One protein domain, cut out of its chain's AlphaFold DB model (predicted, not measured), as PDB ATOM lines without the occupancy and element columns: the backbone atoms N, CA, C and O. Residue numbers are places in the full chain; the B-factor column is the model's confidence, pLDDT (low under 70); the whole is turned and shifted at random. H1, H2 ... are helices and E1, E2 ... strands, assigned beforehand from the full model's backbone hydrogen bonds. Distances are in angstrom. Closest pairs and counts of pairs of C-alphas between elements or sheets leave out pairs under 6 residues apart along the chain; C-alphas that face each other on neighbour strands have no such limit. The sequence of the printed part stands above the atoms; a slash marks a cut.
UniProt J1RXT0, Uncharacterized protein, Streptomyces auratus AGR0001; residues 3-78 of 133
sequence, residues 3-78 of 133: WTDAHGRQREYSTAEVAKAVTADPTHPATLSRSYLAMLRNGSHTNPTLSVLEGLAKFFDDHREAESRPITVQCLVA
ATOM      1  N   TRP A   3      92.632  97.449  37.126       81.56
ATOM      2  CA  TRP A   3      91.253  97.912  37.119       81.56
ATOM      3  C   TRP A   3      90.323  96.747  36.828       81.56
ATOM      4  O   TRP A   3      90.720  95.743  36.231       81.56
ATOM      5  N   THR A   4      89.082  96.885  37.271       83.75
ATOM      6  CA  THR A   4      88.052  95.875  37.050       83.75
ATOM      7  C   THR A   4      87.329  96.196  35.752       83.75
ATOM      8  O   THR A   4      86.676  97.234  35.656       83.75
ATOM      9  N   ASP A   5      87.451  95.321  34.752       82.31
ATOM     10  CA  ASP A   5      86.716  95.481  33.498       82.31
ATOM     11  C   ASP A   5      85.199  95.294  33.697       82.31
ATOM     12  O   ASP A   5      84.738  94.819  34.736       82.31
ATOM     13  N   ALA A   6      84.401  95.629  32.679       79.62
ATOM     14  CA  ALA A   6      82.940  95.462  32.715       79.62
ATOM     15  C   ALA A   6      82.476  94.006  32.961       79.62
ATOM     16  O   ALA A   6      81.299  93.771  33.213       79.62
ATOM     17  N   HIS A   7      83.391  93.035  32.889       82.19
ATOM     18  CA  HIS A   7      83.151  91.612  33.115       82.19
ATOM     19  C   HIS A   7      83.739  91.131  34.457       82.19
ATOM     20  O   HIS A   7      83.870  89.927  34.670       82.19
ATOM     21  N   GLY A   8      84.122  92.046  35.357       83.56
ATOM     22  CA  GLY A   8      84.627  91.718  36.692       83.56
ATOM     23  C   GLY A   8      86.076  91.225  36.732       83.56
ATOM     24  O   GLY A   8      86.533  90.762  37.776       83.56
ATOM     25  N   ARG A   9      86.824  91.290  35.624       87.00
ATOM     26  CA  ARG A   9      88.207  90.795  35.571       87.00
ATOM     27  C   ARG A   9      89.188  91.899  35.922       87.00
ATOM     28  O   ARG A   9      89.109  93.000  35.383       87.00
ATOM     29  N   GLN A  10      90.172  91.558  36.748       85.50
ATOM     30  CA  GLN A  10      91.318  92.420  37.018       85.50
ATOM     31  C   GLN A  10      92.227  92.470  35.788       85.50
ATOM     32  O   GLN A  10      92.773  91.447  35.368       85.50
ATOM     33  N   ARG A  11      92.389  93.657  35.206       87.69
ATOM     34  CA  ARG A  11      93.266  93.907  34.059       87.69
ATOM     35  C   ARG A  11      94.240  95.028  34.359       87.69
ATOM     36  O   ARG A  11      93.933  95.950  35.102       87.69
ATOM     37  N   GLU A  12      95.417  94.950  33.761       88.44
ATOM     38  CA  GLU A  12      96.364  96.061  33.770       88.44
ATOM     39  C   GLU A  12      95.997  97.066  32.681       88.44
ATOM     40  O   GLU A  12      95.523  96.681  31.610       88.44
ATOM     41  N   TYR A  13      96.234  98.351  32.947       89.44
ATOM     42  CA  TYR A  13      96.081  99.377  31.922       89.44
ATOM     43  C   TYR A  13      97.142  99.201  30.840       89.44
ATOM     44  O   TYR A  13      98.347  99.221  31.097       89.44
ATOM     45  N   SER A  14      96.687  99.080  29.603       91.81
ATOM     46  CA  SER A  14      97.538  99.139  28.425       91.81
ATOM     47  C   SER A  14      98.021 100.567  28.165       91.81
ATOM     48  O   SER A  14      97.364 101.548  28.509       91.81
ATOM     49  N   THR A  15      99.140 100.711  27.448       93.00
ATOM     50  CA  THR A  15      99.651 102.021  26.999       93.00
ATOM     51  C   THR A  15      98.597 102.835  26.240       93.00
ATOM     52  O   THR A  15      98.573 104.057  26.332       93.00
ATOM     53  N   ALA A  16      97.720 102.165  25.486       92.75
ATOM     54  CA  ALA A  16      96.651 102.826  24.745       92.75
ATOM     55  C   ALA A  16      95.573 103.396  25.677       92.75
ATOM     56  O   ALA A  16      95.116 104.517  25.464       92.75
ATOM     57  N   GLU A  17      95.192 102.643  26.711       93.50
ATOM     58  CA  GLU A  17      94.209 103.084  27.703       93.50
ATOM     59  C   GLU A  17      94.744 104.251  28.529       93.50
ATOM     60  O   GLU A  17      94.032 105.237  28.681       93.50
ATOM     61  N   VAL A  18      96.008 104.197  28.969       94.50
ATOM     62  CA  VAL A  18      96.641 105.309  29.701       94.50
ATOM     63  C   VAL A  18      96.690 106.572  28.841       94.50
ATOM     64  O   VAL A  18      96.224 107.623  29.266       94.50
ATOM     65  N   ALA A  19      97.194 106.477  27.606       94.50
ATOM     66  CA  ALA A  19      97.295 107.632  26.713       94.50
ATOM     67  C   ALA A  19      95.923 108.274  26.437       94.50
ATOM     68  O   ALA A  19      95.793 109.500  26.438       94.50
ATOM     69  N   LYS A  20      94.889 107.443  26.248       93.94
ATOM     70  CA  LYS A  20      93.510 107.904  26.060       93.94
ATOM     71  C   LYS A  20      92.945 108.549  27.326       93.94
ATOM     72  O   LYS A  20      92.326 109.599  27.212       93.94
ATOM     73  N   ALA A  21      93.134 107.930  28.490       93.56
ATOM     74  CA  ALA A  21      92.610 108.424  29.760       93.56
ATOM     75  C   ALA A  21      93.215 109.781  30.123       93.56
ATOM     76  O   ALA A  21      92.467 110.709  30.402       93.56
ATOM     77  N   VAL A  22      94.540 109.915  30.014       93.75
ATOM     78  CA  VAL A  22      95.237 111.188  30.241       93.75
ATOM     79  C   VAL A  22      94.724 112.242  29.259       93.75
ATOM     80  O   VAL A  22      94.251 113.286  29.670       93.75
ATOM     81  N   THR A  23      94.697 111.959  27.953       93.75
ATOM     82  CA  THR A  23      94.220 112.942  26.955       93.75
ATOM     83  C   THR A  23      92.755 113.359  27.151       93.75
ATOM     84  O   THR A  23      92.369 114.450  26.740       93.75
ATOM     85  N   ALA A  24      91.920 112.495  27.730       93.00
ATOM     86  CA  ALA A  24      90.509 112.779  27.980       93.00
ATOM     87  C   ALA A  24      90.261 113.567  29.278       93.00
ATOM     88  O   ALA A  24      89.133 114.012  29.495       93.00
ATOM     89  N   ASP A  25      91.270 113.715  30.136       91.81
ATOM     90  CA  ASP A  25      91.153 114.425  31.402       91.81
ATOM     91  C   ASP A  25      91.166 115.951  31.174       91.81
ATOM     92  O   ASP A  25      92.169 116.499  30.711       91.81
ATOM     93  N   PRO A  26      90.076 116.673  31.499       89.75
ATOM     94  CA  PRO A  26      89.997 118.118  31.293       89.75
ATOM     95  C   PRO A  26      90.795 118.929  32.324       89.75
ATOM     96  O   PRO A  26      90.904 120.147  32.184       89.75
ATOM     97  N   THR A  27      91.319 118.301  33.382       87.56
ATOM     98  CA  THR A  27      92.021 118.993  34.475       87.56
ATOM     99  C   THR A  27      93.451 119.397  34.122       87.56
ATOM    100  O   THR A  27      94.056 120.189  34.843       87.56
ATOM    101  N   HIS A  28      93.985 118.911  32.998       82.75
ATOM    102  CA  HIS A  28      95.313 119.264  32.510       82.75
ATOM    103  C   HIS A  28      95.346 119.367  30.970       82.75
ATOM    104  O   HIS A  28      94.579 118.698  30.282       82.75
ATOM    105  N   PRO A  29      96.281 120.127  30.370       87.19
ATOM    106  CA  PRO A  29      96.338 120.307  28.914       87.19
ATOM    107  C   PRO A  29      97.091 119.191  28.157       87.19
ATOM    108  O   PRO A  29      97.323 119.308  26.952       87.19
ATOM    109  N   ALA A  30      97.557 118.138  28.836       89.25
ATOM    110  CA  ALA A  30      98.405 117.120  28.221       89.25
ATOM    111  C   ALA A  30      97.671 116.293  27.155       89.25
ATOM    112  O   ALA A  30      96.610 115.729  27.399       89.25
ATOM    113  N   THR A  31      98.294 116.154  25.984       90.75
ATOM    114  CA  THR A  31      97.837 115.260  24.914       90.75
ATOM    115  C   THR A  31      98.873 114.163  24.700       90.75
ATOM    116  O   THR A  31     100.039 114.446  24.428       90.75
ATOM    117  N   LEU A  32      98.455 112.902  24.808       91.69
ATOM    118  CA  LEU A  32      99.325 111.735  24.699       91.69
ATOM    119  C   LEU A  32      98.825 110.781  23.619       91.69
ATOM    120  O   LEU A  32      97.714 110.260  23.680       91.69
ATOM    121  N   SER A  33      99.689 110.473  22.651       93.94
ATOM    122  CA  SER A  33      99.448 109.356  21.739       93.94
ATOM    123  C   SER A  33     100.001 108.055  22.323       93.94
ATOM    124  O   SER A  33     100.993 108.048  23.056       93.94
ATOM    125  N   ARG A  34      99.395 106.922  21.947       95.50
ATOM    126  CA  ARG A  34      99.897 105.582  22.299       95.50
ATOM    127  C   ARG A  34     101.369 105.415  21.909       95.50
ATOM    128  O   ARG A  34     102.150 104.879  22.689       95.50
ATOM    129  N   SER A  35     101.728 105.851  20.702       94.69
ATOM    130  CA  SER A  35     103.078 105.726  20.143       94.69
ATOM    131  C   SER A  35     104.086 106.540  20.947       94.69
ATOM    132  O   SER A  35     105.142 106.031  21.303       94.69
ATOM    133  N   TYR A  36     103.729 107.780  21.290       93.56
ATOM    134  CA  TYR A  36     104.567 108.656  22.102       93.56
ATOM    135  C   TYR A  36     104.799 108.080  23.503       93.56
ATOM    136  O   TYR A  36     105.942 107.979  23.939       93.56
ATOM    137  N   LEU A  37     103.747 107.595  24.171       94.50
ATOM    138  CA  LEU A  37     103.886 106.970  25.488       94.50
ATOM    139  C   LEU A  37     104.711 105.670  25.438       94.50
ATOM    140  O   LEU A  37     105.472 105.387  26.362       94.50
ATOM    141  N   ALA A  38     104.612 104.891  24.356       94.44
ATOM    142  CA  ALA A  38     105.463 103.719  24.154       94.44
ATOM    143  C   ALA A  38     106.949 104.098  23.994       94.44
ATOM    144  O   ALA A  38     107.805 103.422  24.564       94.44
ATOM    145  N   MET A  39     107.246 105.187  23.272       94.81
ATOM    146  CA  MET A  39     108.610 105.715  23.124       94.81
ATOM    147  C   MET A  39     109.171 106.291  24.429       94.81
ATOM    148  O   MET A  39     110.358 106.132  24.699       94.81
ATOM    149  N   LEU A  40     108.336 106.918  25.264       94.06
ATOM    150  CA  LEU A  40     108.743 107.322  26.614       94.06
ATOM    151  C   LEU A  40     109.081 106.097  27.472       94.06
ATOM    152  O   LEU A  40     110.109 106.057  28.138       94.06
ATOM    153  N   ARG A  41     108.235 105.060  27.423       91.44
ATOM    154  CA  ARG A  41     108.406 103.838  28.224       91.44
ATOM    155  C   ARG A  41     109.671 103.056  27.867       91.44
ATOM    156  O   ARG A  41     110.268 102.452  28.749       91.44
ATOM    157  N   ASN A  42     110.044 103.012  26.590       93.69
ATOM    158  CA  ASN A  42     111.242 102.297  26.138       93.69
ATOM    159  C   ASN A  42     112.505 103.178  26.106       93.69
ATOM    160  O   ASN A  42     113.559 102.697  25.700       93.69
ATOM    161  N   GLY A  43     112.399 104.452  26.501       91.50
ATOM    162  CA  GLY A  43     113.515 105.395  26.551       91.50
ATOM    163  C   GLY A  43     113.987 105.924  25.193       91.50
ATOM    164  O   GLY A  43     114.967 106.661  25.151       91.50
ATOM    165  N   SER A  44     113.311 105.593  24.086       92.62
ATOM    166  CA  SER A  44     113.655 106.126  22.753       92.62
ATOM    167  C   SER A  44     113.316 107.608  22.624       92.62
ATOM    168  O   SER A  44     113.928 108.318  21.831       92.62
ATOM    169  N   HIS A  45     112.334 108.075  23.395       91.12
ATOM    170  CA  HIS A  45     112.093 109.491  23.593       91.12
ATOM    171  C   HIS A  45     112.291 109.812  25.069       91.12
ATOM    172  O   HIS A  45     111.728 109.155  25.944       91.12
ATOM    173  N   THR A  46     113.105 110.818  25.339       86.69
ATOM    174  CA  THR A  46     113.389 111.323  26.679       86.69
ATOM    175  C   THR A  46     112.992 112.797  26.725       86.69
ATOM    176  O   THR A  46     112.750 113.403  25.684       86.69
ATOM    177  N   ASN A  47     112.872 113.371  27.923       87.38
ATOM    178  CA  ASN A  47     112.441 114.762  28.125       87.38
ATOM    179  C   ASN A  47     110.971 115.064  27.719       87.38
ATOM    180  O   ASN A  47     110.720 115.892  26.839       87.38
ATOM    181  N   PRO A  48     109.971 114.398  28.337       90.69
ATOM    182  CA  PRO A  48     108.573 114.809  28.207       90.69
ATOM    183  C   PRO A  48     108.342 116.217  28.779       90.69
ATOM    184  O   PRO A  48     109.069 116.672  29.661       90.69
ATOM    185  N   THR A  49     107.295 116.905  28.311       90.94
ATOM    186  CA  THR A  49     106.898 118.198  28.888       90.94
ATOM    187  C   THR A  49     106.373 118.024  30.313       90.94
ATOM    188  O   THR A  49     105.866 116.961  30.679       90.94
ATOM    189  N   LEU A  50     106.410 119.103  31.103       89.25
ATOM    190  CA  LEU A  50     105.826 119.111  32.447       89.25
ATOM    191  C   LEU A  50     104.341 118.716  32.429       89.25
ATOM    192  O   LEU A  50     103.933 117.894  33.237       89.25
ATOM    193  N   SER A  51     103.566 119.198  31.453       90.88
ATOM    194  CA  SER A  51     102.149 118.834  31.316       90.88
ATOM    195  C   SER A  51     101.939 117.325  31.157       90.88
ATOM    196  O   SER A  51     101.051 116.750  31.778       90.88
ATOM    197  N   VAL A  52     102.779 116.656  30.358       92.44
ATOM    198  CA  VAL A  52     102.742 115.196  30.205       92.44
ATOM    199  C   VAL A  52     103.057 114.496  31.526       92.44
ATOM    200  O   VAL A  52     102.388 113.521  31.865       92.44
ATOM    201  N   LEU A  53     104.050 114.984  32.273       91.81
ATOM    202  CA  LEU A  53     104.406 114.424  33.576       91.81
ATOM    203  C   LEU A  53     103.285 114.604  34.604       91.81
ATOM    204  O   LEU A  53     102.973 113.654  35.315       91.81
ATOM    205  N   GLU A  54     102.653 115.775  34.650       91.56
ATOM    206  CA  GLU A  54     101.507 116.059  35.521       91.56
ATOM    207  C   GLU A  54     100.325 115.141  35.206       91.56
ATOM    208  O   GLU A  54      99.774 114.521  36.114       91.56
ATOM    209  N   GLY A  55      99.978 114.987  33.924       92.56
ATOM    210  CA  GLY A  55      98.879 114.113  33.516       92.56
ATOM    211  C   GLY A  55      99.141 112.637  33.812       92.56
ATOM    212  O   GLY A  55      98.257 111.924  34.282       92.56
ATOM    213  N   LEU A  56     100.378 112.172  33.609       92.69
ATOM    214  CA  LEU A  56     100.766 110.812  33.982       92.69
ATOM    215  C   LEU A  56     100.747 110.612  35.502       92.69
ATOM    216  O   LEU A  56     100.189 109.619  35.963       92.69
ATOM    217  N   ALA A  57     101.324 111.539  36.273       91.50
ATOM    218  CA  ALA A  57     101.331 111.472  37.733       91.50
ATOM    219  C   ALA A  57      99.900 111.410  38.275       91.50
ATOM    220  O   ALA A  57      99.579 110.489  39.023       91.50
ATOM    221  N   LYS A  58      99.024 112.305  37.805       90.81
ATOM    222  CA  LYS A  58      97.604 112.324  38.164       90.81
ATOM    223  C   LYS A  58      96.900 111.015  37.824       90.81
ATOM    224  O   LYS A  58      96.234 110.453  38.683       90.81
ATOM    225  N   PHE A  59      97.071 110.499  36.605       92.56
ATOM    226  CA  PHE A  59      96.439 109.242  36.208       92.56
ATOM    227  C   PHE A  59      96.794 108.102  37.170       92.56
ATOM    228  O   PHE A  59      95.915 107.349  37.585       92.56
ATOM    229  N   PHE A  60      98.069 107.961  37.536       90.75
ATOM    230  CA  PHE A  60      98.472 106.917  38.477       90.75
ATOM    231  C   PHE A  60      98.032 107.219  39.912       90.75
ATOM    232  O   PHE A  60      97.723 106.284  40.645       90.75
ATOM    233  N   ASP A  61      97.959 108.490  40.300       88.94
ATOM    234  CA  ASP A  61      97.451 108.909  41.603       88.94
ATOM    235  C   ASP A  61      95.962 108.570  41.778       88.94
ATOM    236  O   ASP A  61      95.578 107.997  42.790       88.94
ATOM    237  N   ASP A  62      95.133 108.822  40.764       89.69
ATOM    238  CA  ASP A  62      93.681 108.598  40.817       89.69
ATOM    239  C   ASP A  62      93.294 107.113  40.891       89.69
ATOM    240  O   ASP A  62      92.209 106.764  41.354       89.69
ATOM    241  N   HIS A  63      94.165 106.222  40.416       88.06
ATOM    242  CA  HIS A  63      93.884 104.787  40.342       88.06
ATOM    243  C   HIS A  63      94.514 103.987  41.490       88.06
ATOM    244  O   HIS A  63      94.490 102.751  41.446       88.06
ATOM    245  N   ARG A  64      95.139 104.658  42.473       84.00
ATOM    246  CA  ARG A  64      95.823 104.017  43.610       84.00
ATOM    247  C   ARG A  64      94.867 103.666  44.737       84.00
ATOM    248  O   ARG A  64      93.747 104.158  44.818       84.00
ATOM    249  N   GLU A  65      95.338 102.816  45.640       80.94
ATOM    250  CA  GLU A  65      94.619 102.538  46.880       80.94
ATOM    251  C   GLU A  65      94.636 103.776  47.782       80.94
ATOM    252  O   GLU A  65      95.688 104.391  47.969       80.94
ATOM    253  N   ALA A  66      93.491 104.131  48.369       72.69
ATOM    254  CA  ALA A  66      93.305 105.391  49.093       72.69
ATOM    255  C   ALA A  66      94.328 105.642  50.225       72.69
ATOM    256  O   ALA A  66      94.623 106.793  50.535       72.69
ATOM    257  N   GLU A  67      94.900 104.587  50.811       75.19
ATOM    258  CA  GLU A  67      95.870 104.663  51.917       75.19
ATOM    259  C   GLU A  67      97.335 104.826  51.466       75.19
ATOM    260  O   GLU A  67      98.231 105.008  52.291       75.19
ATOM    261  N   SER A  68      97.614 104.767  50.162       77.25
ATOM    262  CA  SER A  68      98.980 104.886  49.638       77.25
ATOM    263  C   SER A  68      99.432 106.347  49.505       77.25
ATOM    264  O   SER A  68      98.613 107.253  49.364       77.25
ATOM    265  N   ARG A  69     100.748 106.602  49.568       76.69
ATOM    266  CA  ARG A  69     101.307 107.959  49.402       76.69
ATOM    267  C   ARG A  69     100.969 108.526  48.013       76.69
ATOM    268  O   ARG A  69     100.964 107.758  47.052       76.69
ATOM    269  N   PRO A  70     100.731 109.846  47.899       80.44
ATOM    270  CA  PRO A  70     100.413 110.466  46.621       80.44
ATOM    271  C   PRO A  70     101.593 110.385  45.649       80.44
ATOM    272  O   PRO A  70     102.746 110.587  46.031       80.44
ATOM    273  N   ILE A  71     101.288 110.117  44.383       81.19
ATOM    274  CA  ILE A  71     102.224 110.181  43.268       81.19
ATOM    275  C   ILE A  71     102.191 111.613  42.746       81.19
ATOM    276  O   ILE A  71     101.222 112.055  42.135       81.19
ATOM    277  N   THR A  72     103.268 112.351  42.989       79.31
ATOM    278  CA  THR A  72     103.426 113.726  42.503       79.31
ATOM    279  C   THR A  72     104.569 113.803  41.497       79.31
ATOM    280  O   THR A  72     105.442 112.934  41.471       79.31
ATOM    281  N   VAL A  73     104.607 114.858  40.679       79.06
ATOM    282  CA  VAL A  73     105.751 115.101  39.781       79.06
ATOM    283  C   VAL A  73     107.045 115.238  40.588       79.06
ATOM    284  O   VAL A  73     108.090 114.752  40.167       79.06
ATOM    285  N   GLN A  74     106.972 115.813  41.788       75.31
ATOM    286  CA  GLN A  74     108.097 115.903  42.712       75.31
ATOM    287  C   GLN A  74     108.607 114.513  43.100       75.31
ATOM    288  O   GLN A  74     109.811 114.318  43.096       75.31
ATOM    289  N   CYS A  75     107.735 113.527  43.335       69.81
ATOM    290  CA  CYS A  75     108.161 112.141  43.569       69.81
ATOM    291  C   CYS A  75     108.864 111.507  42.358       69.81
ATOM    292  O   CYS A  75     109.701 110.633  42.542       69.81
ATOM    293  N   LEU A  76     108.515 111.909  41.132       71.12
ATOM    294  CA  LEU A  76     109.119 111.372  39.906       71.12
ATOM    295  C   LEU A  76     110.500 111.974  39.610       71.12
ATOM    296  O   LEU A  76     111.317 111.333  38.953       71.12
ATOM    297  N   VAL A  77     110.735 113.214  40.050       70.25
ATOM    298  CA  VAL A  77     111.990 113.956  39.830       70.25
ATOM    299  C   VAL A  77     112.908 113.894  41.051       70.25
ATOM    300  O   VAL A  77     114.120 114.059  40.913       70.25
ATOM    301  N   ALA A  78     112.352 113.634  42.237       63.81
ATOM    302  CA  ALA A  78     113.121 113.316  43.423       63.81
ATOM    303  C   ALA A  78     113.936 112.057  43.124       63.81
ATOM    304  O   ALA A  78     113.408 110.949  43.038       63.81
TER     305      ALA A  78
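What this domain is: This is residues 3 to 78 of the 133 residues of an uncharacterized protein of Streptomyces auratus AGR0001 (UniProt J1RXT0). Two helices, H1 and H2, form one layer of a small helical body, and the longest helix, H3, crosses H1 at about a right angle. After H3 the chain folds back, and short H4 packs on H3 on the side away from H1; at one end residues 5 to 10 stick out as the turn of a small arm that includes E1. The printed part has 76 residues, in the order E1, H1, H2, H3, H4, and is mostly helix. It is compact, with a radius of gyration of the C-alphas of 13.0 A, and spans 37 by 28 by 25 A, the arm adding to the longest span.

Where its parts are: Strand E1, residues 10 to 12, begins at C-alpha 10 at (91.318, 92.420, 37.018). H1, residues 15 to 24, is 14.2 A long from first to last C-alpha. H2 holds residues 34 to 41 and is 10.5 A long. H3, residues 50 to 62, runs 18.1 A from C-alpha 50 at (105.826, 119.111, 32.447). H4, residues 73 to 77, ends at C-alpha 77 at (111.990, 113.956, 39.830).

How they stand to each other: E1 pairs with no named strand, but residues 3 to 4 pair antiparallel with residues 10 to 11. E1 and H1 are apart. H1 and H2 touch, the closest C-alphas being those of Ala 16 and Arg 34 at 4.9 A, and run opposite ways at a steep tilt of 69 degrees, only just short of about perpendicular. H3, with residues 55 to 59 alone, touches H1, about perpendicular at 77 degrees; the closest C-alphas are those of Val 22 and Gly 55, 5.7 A apart. H2 and H3 are apart. H3, with residues 53 to 57 alone, and H4 only just touch, with 3 pairs of C-alphas within 8 A, the closest being those of Ala 57 and Val 73 at 6.1 A. In H1, H2, H3 and H4 every O i to N i+4 pair is within hydrogen-bond range.

The domain as a whole: The C-alphas farthest apart are those of His 7 and Ala 78, 38.4 A. The printed part has no cut. The link from E1 to H1 is tight, the other three are short, and no link is long. The mean pLDDT of the printed part is 87.5, with residues 75 and 78 under 70.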